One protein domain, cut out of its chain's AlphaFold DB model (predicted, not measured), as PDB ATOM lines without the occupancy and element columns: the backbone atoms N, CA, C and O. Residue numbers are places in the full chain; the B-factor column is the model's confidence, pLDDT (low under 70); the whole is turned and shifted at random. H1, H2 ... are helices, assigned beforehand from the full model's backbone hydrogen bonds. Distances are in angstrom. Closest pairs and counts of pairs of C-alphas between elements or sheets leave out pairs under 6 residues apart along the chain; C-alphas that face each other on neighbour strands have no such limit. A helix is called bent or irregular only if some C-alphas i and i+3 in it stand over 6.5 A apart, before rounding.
ATOM      1  N   ALA A 734     296.497 321.248 269.386       77.31
ATOM      2  CA  ALA A 734     296.487 321.035 267.940       77.31
ATOM      3  C   ALA A 734     296.881 319.598 267.543       77.31
ATOM      4  O   ALA A 734     296.345 319.061 266.568       77.31
ATOM      5  N   GLN A 735     297.780 318.940 268.283       76.69
ATOM      6  CA  GLN A 735     298.093 317.522 268.092       76.69
ATOM      7  C   GLN A 735     296.951 316.605 268.538       76.69
ATOM      8  O   GLN A 735     296.597 315.692 267.789       76.69
ATOM      9  N   ALA A 736     296.338 316.847 269.699       87.56
ATOM     10  CA  ALA A 736     295.195 316.076 270.190       87.56
ATOM     11  C   ALA A 736     294.044 316.085 269.168       87.56
ATOM     12  O   ALA A 736     293.593 315.028 268.727       87.56
ATOM     13  N   LYS A 737     293.688 317.271 268.659       88.00
ATOM     14  CA  LYS A 737     292.646 317.463 267.633       88.00
ATOM     15  C   LYS A 737     292.980 316.831 266.271       88.00
ATOM     16  O   LYS A 737     292.088 316.549 265.470       88.00
ATOM     17  N   ARG A 738     294.264 316.572 265.978       74.06
ATOM     18  CA  ARG A 738     294.694 315.764 264.815       74.06
ATOM     19  C   ARG A 738     294.544 314.259 265.077       74.06
ATOM     20  O   ARG A 738     294.135 313.547 264.164       74.06
ATOM     21  N   ARG A 739     294.839 313.781 266.294       85.31
ATOM     22  CA  ARG A 739     294.669 312.368 266.699       85.31
ATOM     23  C   ARG A 739     293.187 311.970 266.695       85.31
ATOM     24  O   ARG A 739     292.841 310.977 266.065       85.31
ATOM     25  N   GLU A 740     292.331 312.804 267.284       90.12
ATOM     26  CA  GLU A 740     290.861 312.691 267.273       90.12
ATOM     27  C   GLU A 740     290.312 312.537 265.842       90.12
ATOM     28  O   GLU A 740     289.687 311.532 265.505       90.12
ATOM     29  N   ARG A 741     290.633 313.481 264.943       80.00
ATOM     30  CA  ARG A 741     290.226 313.416 263.525       80.00
ATOM     31  C   ARG A 741     290.739 312.161 262.810       80.00
ATOM     32  O   ARG A 741     290.044 311.630 261.948       80.00
ATOM     33  N   GLY A 742     291.926 311.672 263.173       79.44
ATOM     34  CA  GLY A 742     292.466 310.403 262.678       79.44
ATOM     35  C   GLY A 742     291.675 309.180 263.155       79.44
ATOM     36  O   GLY A 742     291.451 308.259 262.371       79.44
ATOM     37  N   GLN A 743     291.201 309.177 264.405       82.06
ATOM     38  CA  GLN A 743     290.342 308.118 264.945       82.06
ATOM     39  C   GLN A 743     288.958 308.116 264.283       82.06
ATOM     40  O   GLN A 743     288.518 307.056 263.838       82.06
ATOM     41  N   VAL A 744     288.327 309.284 264.114       82.81
ATOM     42  CA  VAL A 744     287.045 309.419 263.394       82.81
ATOM     43  C   VAL A 744     287.173 308.923 261.947       82.81
ATOM     44  O   VAL A 744     286.348 308.138 261.487       82.81
ATOM     45  N   ALA A 745     288.247 309.294 261.239       68.00
ATOM     46  CA  ALA A 745     288.509 308.790 259.890       68.00
ATOM     47  C   ALA A 745     288.740 307.264 259.858       68.00
ATOM     48  O   ALA A 745     288.253 306.588 258.951       68.00
ATOM     49  N   LYS A 746     289.432 306.696 260.858       73.56
ATOM     50  CA  LYS A 746     289.618 305.240 260.990       73.56
ATOM     51  C   LYS A 746     288.287 304.517 261.229       73.56
ATOM     52  O   LYS A 746     288.046 303.489 260.603       73.56
ATOM     53  N   GLN A 747     287.417 305.052 262.088       84.31
ATOM     54  CA  GLN A 747     286.081 304.500 262.338       84.31
ATOM     55  C   GLN A 747     285.190 304.580 261.090       84.31
ATOM     56  O   GLN A 747     284.553 303.589 260.745       84.31
ATOM     57  N   ALA A 748     285.206 305.699 260.361       74.25
ATOM     58  CA  ALA A 748     284.467 305.842 259.107       74.25
ATOM     59  C   ALA A 748     284.915 304.822 258.041       74.25
ATOM     60  O   ALA A 748     284.075 304.230 257.367       74.25
ATOM     61  N   LEU A 749     286.223 304.557 257.923       67.69
ATOM     62  CA  LEU A 749     286.754 303.533 257.013       67.69
ATOM     63  C   LEU A 749     286.395 302.101 257.442       67.69
ATOM     64  O   LEU A 749     286.136 301.266 256.580       67.69
ATOM     65  N   LEU A 750     286.348 301.813 258.747       80.00
ATOM     66  CA  LEU A 750     285.880 300.518 259.261       80.00
ATOM     67  C   LEU A 750     284.376 300.322 259.021       80.00
ATOM     68  O   LEU A 750     283.971 299.239 258.612       80.00
ATOM     69  N   SER A 751     283.569 301.372 259.204       84.19
ATOM     70  CA  SER A 751     282.133 301.362 258.895       84.19
ATOM     71  C   SER A 751     281.879 301.139 257.400       84.19
ATOM     72  O   SER A 751     281.118 300.251 257.027       84.19
ATOM     73  N   LEU A 752     282.599 301.857 256.527       72.38
ATOM     74  CA  LEU A 752     282.521 301.666 255.075       72.38
ATOM     75  C   LEU A 752     282.947 300.251 254.655       72.38
ATOM     76  O   LEU A 752     282.279 299.641 253.826       72.38
ATOM     77  N   ARG A 753     284.034 299.717 255.231       77.12
ATOM     78  CA  ARG A 753     284.469 298.336 254.976       77.12
ATOM     79  C   ARG A 753     283.369 297.344 255.362       77.12
ATOM     80  O   ARG A 753     283.009 296.516 254.534       77.12
ATOM     81  N   ARG A 754     282.822 297.469 256.573       86.12
ATOM     82  CA  ARG A 754     281.744 296.611 257.072       86.12
ATOM     83  C   ARG A 754     280.516 296.662 256.161       86.12
ATOM     84  O   ARG A 754     279.992 295.616 255.814       86.12
ATOM     85  N   HIS A 755     280.115 297.850 255.715       79.69
ATOM     86  CA  HIS A 755     278.968 298.019 254.823       79.69
ATOM     87  C   HIS A 755     279.198 297.395 253.432       79.69
ATOM     88  O   HIS A 755     278.270 296.859 252.836       79.69
ATOM     89  N   ILE A 756     280.440 297.405 252.927       72.75
ATOM     90  CA  ILE A 756     280.822 296.683 251.700       72.75
ATOM     91  C   ILE A 756     280.805 295.164 251.928       72.75
ATOM     92  O   ILE A 756     280.344 294.428 251.063       72.75
ATOM     93  N   GLU A 757     281.291 294.683 253.073       77.69
ATOM     94  CA  GLU A 757     281.273 293.256 253.422       77.69
ATOM     95  C   GLU A 757     279.830 292.743 253.577       77.69
ATOM     96  O   GLU A 757     279.480 291.736 252.965       77.69
ATOM     97  N   GLU A 758     278.966 293.489 254.272       86.56
ATOM     98  CA  GLU A 758     277.527 293.217 254.394       86.56
ATOM     99  C   GLU A 758     276.839 293.222 253.012       86.56
ATOM    100  O   GLU A 758     276.163 292.251 252.662       86.56
ATOM    101  N   ALA A 759     277.091 294.228 252.164       71.94
ATOM    102  CA  ALA A 759     276.553 294.288 250.798       71.94
ATOM    103  C   ALA A 759     277.043 293.147 249.880       71.94
ATOM    104  O   ALA A 759     276.321 292.747 248.969       71.94
ATOM    105  N   CYS A 760     278.235 292.593 250.123       70.50
ATOM    106  CA  CYS A 760     278.752 291.417 249.416       70.50
ATOM    107  C   CYS A 760     278.180 290.085 249.932       70.50
ATOM    108  O   CYS A 760     278.302 289.078 249.235       70.50
ATOM    109  N   THR A 761     277.574 290.056 251.126       85.12
ATOM    110  CA  THR A 761     276.883 288.866 251.665       85.12
ATOM    111  C   THR A 761     275.397 288.789 251.308       85.12
ATOM    112  O   THR A 761     274.807 287.718 251.437       85.12
ATOM    113  N   LEU A 762     274.792 289.884 250.832       84.56
ATOM    114  CA  LEU A 762     273.405 289.896 250.357       84.56
ATOM    115  C   LEU A 762     273.221 289.031 249.104       84.56
ATOM    116  O   LEU A 762     274.056 289.020 248.196       84.56
ATOM    117  N   SER A 763     272.083 288.345 249.013       82.56
ATOM    118  CA  SER A 763     271.742 287.559 247.830       82.56
ATOM    119  C   SER A 763     271.432 288.451 246.612       82.56
ATOM    120  O   SER A 763     271.010 289.604 246.756       82.56
ATOM    121  N   PRO A 764     271.525 287.917 245.376       75.81
ATOM    122  CA  PRO A 764     271.130 288.640 244.159       75.81
ATOM    123  C   PRO A 764     269.654 289.075 244.098       75.81
ATOM    124  O   PRO A 764     269.285 289.841 243.206       75.81
ATOM    125  N   ALA A 765     268.800 288.579 245.002       78.00
ATOM    126  CA  ALA A 765     267.422 289.040 245.155       78.00
ATOM    127  C   ALA A 765     267.350 290.293 246.046       78.00
ATOM    128  O   ALA A 765     266.740 291.286 245.658       78.00
ATOM    129  N   GLU A 766     268.028 290.275 247.195       75.94
ATOM    130  CA  GLU A 766     268.071 291.399 248.141       75.94
ATOM    131  C   GLU A 766     268.806 292.607 247.553       75.94
ATOM    132  O   GLU A 766     268.339 293.736 247.695       75.94
ATOM    133  N   LEU A 767     269.889 292.371 246.800       71.56
ATOM    134  CA  LEU A 767     270.620 293.416 246.076       71.56
ATOM    135  C   LEU A 767     269.712 294.253 245.158       71.56
ATOM    136  O   LEU A 767     269.883 295.465 245.099       71.56
ATOM    137  N   LYS A 768     268.695 293.658 244.516       71.06
ATOM    138  CA  LYS A 768     267.731 294.410 243.687       71.06
ATOM    139  C   LYS A 768     266.784 295.294 244.498       71.06
ATOM    140  O   LYS A 768     266.401 296.361 244.027       71.06
ATOM    141  N   CYS A 769     266.397 294.868 245.699       68.62
ATOM    142  CA  CYS A 769     265.606 295.705 246.601       68.62
ATOM    143  C   CYS A 769     266.450 296.867 247.150       68.62
ATOM    144  O   CYS A 769     265.961 297.987 247.263       68.62
ATOM    145  N   VAL A 770     267.730 296.610 247.435       66.44
ATOM    146  CA  VAL A 770     268.683 297.617 247.922       66.44
ATOM    147  C   VAL A 770     269.054 298.633 246.834       66.44
ATOM    148  O   VAL A 770     269.060 299.828 247.122       66.44
ATOM    149  N   GLU A 771     269.288 298.205 245.585       61.91
ATOM    150  CA  GLU A 771     269.547 299.121 244.460       61.91
ATOM    151  C   GLU A 771     268.419 300.151 244.302       61.91
ATOM    152  O   GLU A 771     268.698 301.348 244.263       61.91
ATOM    153  N   ASN A 772     267.157 299.709 244.267       61.69
ATOM    154  CA  ASN A 772     266.011 300.608 244.082       61.69
ATOM    155  C   ASN A 772     265.939 301.696 245.172       61.69
ATOM    156  O   ASN A 772     265.746 302.866 244.849       61.69
ATOM    157  N   ASN A 773     266.162 301.332 246.440       58.88
ATOM    158  CA  ASN A 773     266.051 302.266 247.563       58.88
ATOM    159  C   ASN A 773     267.233 303.256 247.641       58.88
ATOM    160  O   ASN A 773     267.033 304.435 247.939       58.88
ATOM    161  N   ILE A 774     268.465 302.813 247.349       56.69
ATOM    162  CA  ILE A 774     269.667 303.671 247.430       56.69
ATOM    163  C   ILE A 774     269.609 304.829 246.418       56.69
ATOM    164  O   ILE A 774     270.049 305.942 246.723       56.69
ATOM    165  N   TRP A 775     269.062 304.602 245.219       49.97
ATOM    166  CA  TRP A 775     268.964 305.656 244.204       49.97
ATOM    167  C   TRP A 775     267.915 306.727 244.548       49.97
ATOM    168  O   TRP A 775     268.151 307.902 244.253       49.97
ATOM    169  N   GLU A 776     266.811 306.372 245.218       55.88
ATOM    170  CA  GLU A 776     265.839 307.354 245.724       55.88
ATOM    171  C   GLU A 776     266.432 308.209 246.855       55.88
ATOM    172  O   GLU A 776     266.338 309.440 246.813       55.88
ATOM    173  N   GLU A 777     267.124 307.596 247.822       65.31
ATOM    174  CA  GLU A 777     267.735 308.328 248.940       65.31
ATOM    175  C   GLU A 777     268.846 309.287 248.466       65.31
ATOM    176  O   GLU A 777     268.945 310.423 248.942       65.31
ATOM    177  N   HIS A 778     269.635 308.900 247.453       58.41
ATOM    178  CA  HIS A 778     270.602 309.807 246.827       58.41
ATOM    179  C   HIS A 778     269.920 310.987 246.107       58.41
ATOM    180  O   HIS A 778     270.423 312.113 246.165       58.41
ATOM    181  N   ALA A 779     268.780 310.772 245.442       69.19
ATOM    182  CA  ALA A 779     268.034 311.842 244.773       69.19
ATOM    183  C   ALA A 779     267.440 312.851 245.779       69.19
ATOM    184  O   ALA A 779     267.563 314.064 245.590       69.19
ATOM    185  N   GLU A 780     266.877 312.365 246.889       76.06
ATOM    186  CA  GLU A 780     266.454 313.180 248.038       76.06
ATOM    187  C   GLU A 780     267.621 313.984 248.640       76.06
ATOM    188  O   GLU A 780     267.488 315.184 248.902       76.06
ATOM    189  N   ALA A 781     268.778 313.347 248.842       66.44
ATOM    190  CA  ALA A 781     269.965 313.993 249.396       66.44
ATOM    191  C   ALA A 781     270.525 315.083 248.466       66.44
ATOM    192  O   ALA A 781     270.937 316.145 248.937       66.44
ATOM    193  N   GLU A 782     270.510 314.864 247.147       71.19
ATOM    194  CA  GLU A 782     270.933 315.873 246.174       71.19
ATOM    195  C   GLU A 782     269.934 317.043 246.089       71.19
ATOM    196  O   GLU A 782     270.350 318.195 245.971       71.19
ATOM    197  N   LYS A 783     268.626 316.777 246.226       87.31
ATOM    198  CA  LYS A 783     267.577 317.808 246.313       87.31
ATOM    199  C   LYS A 783     267.748 318.683 247.561       87.31
ATOM    200  O   LYS A 783     267.906 319.895 247.431       87.31
ATOM    201  N   LYS A 784     267.879 318.076 248.748       80.81
ATOM    202  CA  LYS A 784     268.168 318.767 250.027       80.81
ATOM    203  C   LYS A 784     269.501 319.538 250.032       80.81
ATOM    204  O   LYS A 784     269.739 320.350 250.925       80.81
ATOM    205  N   ARG A 785     270.380 319.282 249.054       71.50
ATOM    206  CA  ARG A 785     271.657 319.981 248.816       71.50
ATOM    207  C   ARG A 785     271.581 321.058 247.717       71.50
ATOM    208  O   ARG A 785     272.546 321.786 247.527       71.50
ATOM    209  N   LYS A 786     270.458 321.157 247.002       78.88
ATOM    210  CA  LYS A 786     270.105 322.268 246.095       78.88
ATOM    211  C   LYS A 786     269.168 323.281 246.771       78.88
ATOM    212  O   LYS A 786     269.062 324.411 246.315       78.88
ATOM    213  N   GLU A 787     268.522 322.872 247.863       83.44
ATOM    214  CA  GLU A 787     267.683 323.693 248.752       83.44
ATOM    215  C   GLU A 787     268.477 324.381 249.892       83.44
ATOM    216  O   GLU A 787     267.886 325.098 250.699       83.44
ATOM    217  N   LYS A 788     269.800 324.163 249.972       71.31
ATOM    218  CA  LYS A 788     270.733 324.725 250.968       71.31
ATOM    219  C   LYS A 788     271.922 325.411 250.304       71.31
ATOM    220  O   LYS A 788     272.374 326.424 250.875       71.31
TER     221      LYS A 788
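What this domain is: This is residues 734 to 788 of the 788 residues of an uncharacterized protein of Chaetomium thermophilum (strain DSM 1495 / CBS 144.50 / IMI 039719) (UniProt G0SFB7). Two helices meet near their ends as an open, flat V, with the long helix H1 as one arm, the shorter helix H2 as the other, and a tight turn at the corner. Residues 734 to 758 and 771 to 788 stand free, and the space between the arms is empty. The printed part has 55 residues with two named helices, H1 then H2, and no named strand; the class is all helix. It is extended, with a radius of gyration of the C-alphas of 16.4 A, and spans 47 by 35 by 5 A.

How they stand to each other: H1, residues 734 to 761, and H2, residues 766 to 783, are close but not clearly touching, with 1 pair of C-alphas within 8 A. The closest C-alphas of the two are those of Ala 759 and Leu 767, 7.6 A apart. The helices run opposite ways at a steep tilt of 41 degrees, and their centres are 22.8 A apart. In H1 every O i to N i+4 pair is within hydrogen-bond range; in H2 13 of 14 are.

Where its parts are: H1 begins at C-alpha 734, at (296.487, 321.035, 267.940), and measures 41.0 A from first to last C-alpha. A tight link of 4 residues follows. H2 begins at C-alpha 766, at (268.071, 291.399, 248.141), and ends at C-alpha 783, at (267.577, 317.808, 246.313), 26.5 A away. Neither helix is bent.

The domain as a whole: The two C-alphas farthest apart, those of Ala 734 and Ala 765, are 48.9 A apart. The printed part has no cut and ends at Lys 788, the chain's last residue. The mean pLDDT of the printed part is 74.8, and that of H2 is 66; residues 745, 749, 769 to 779 and 781 of this model are under 70.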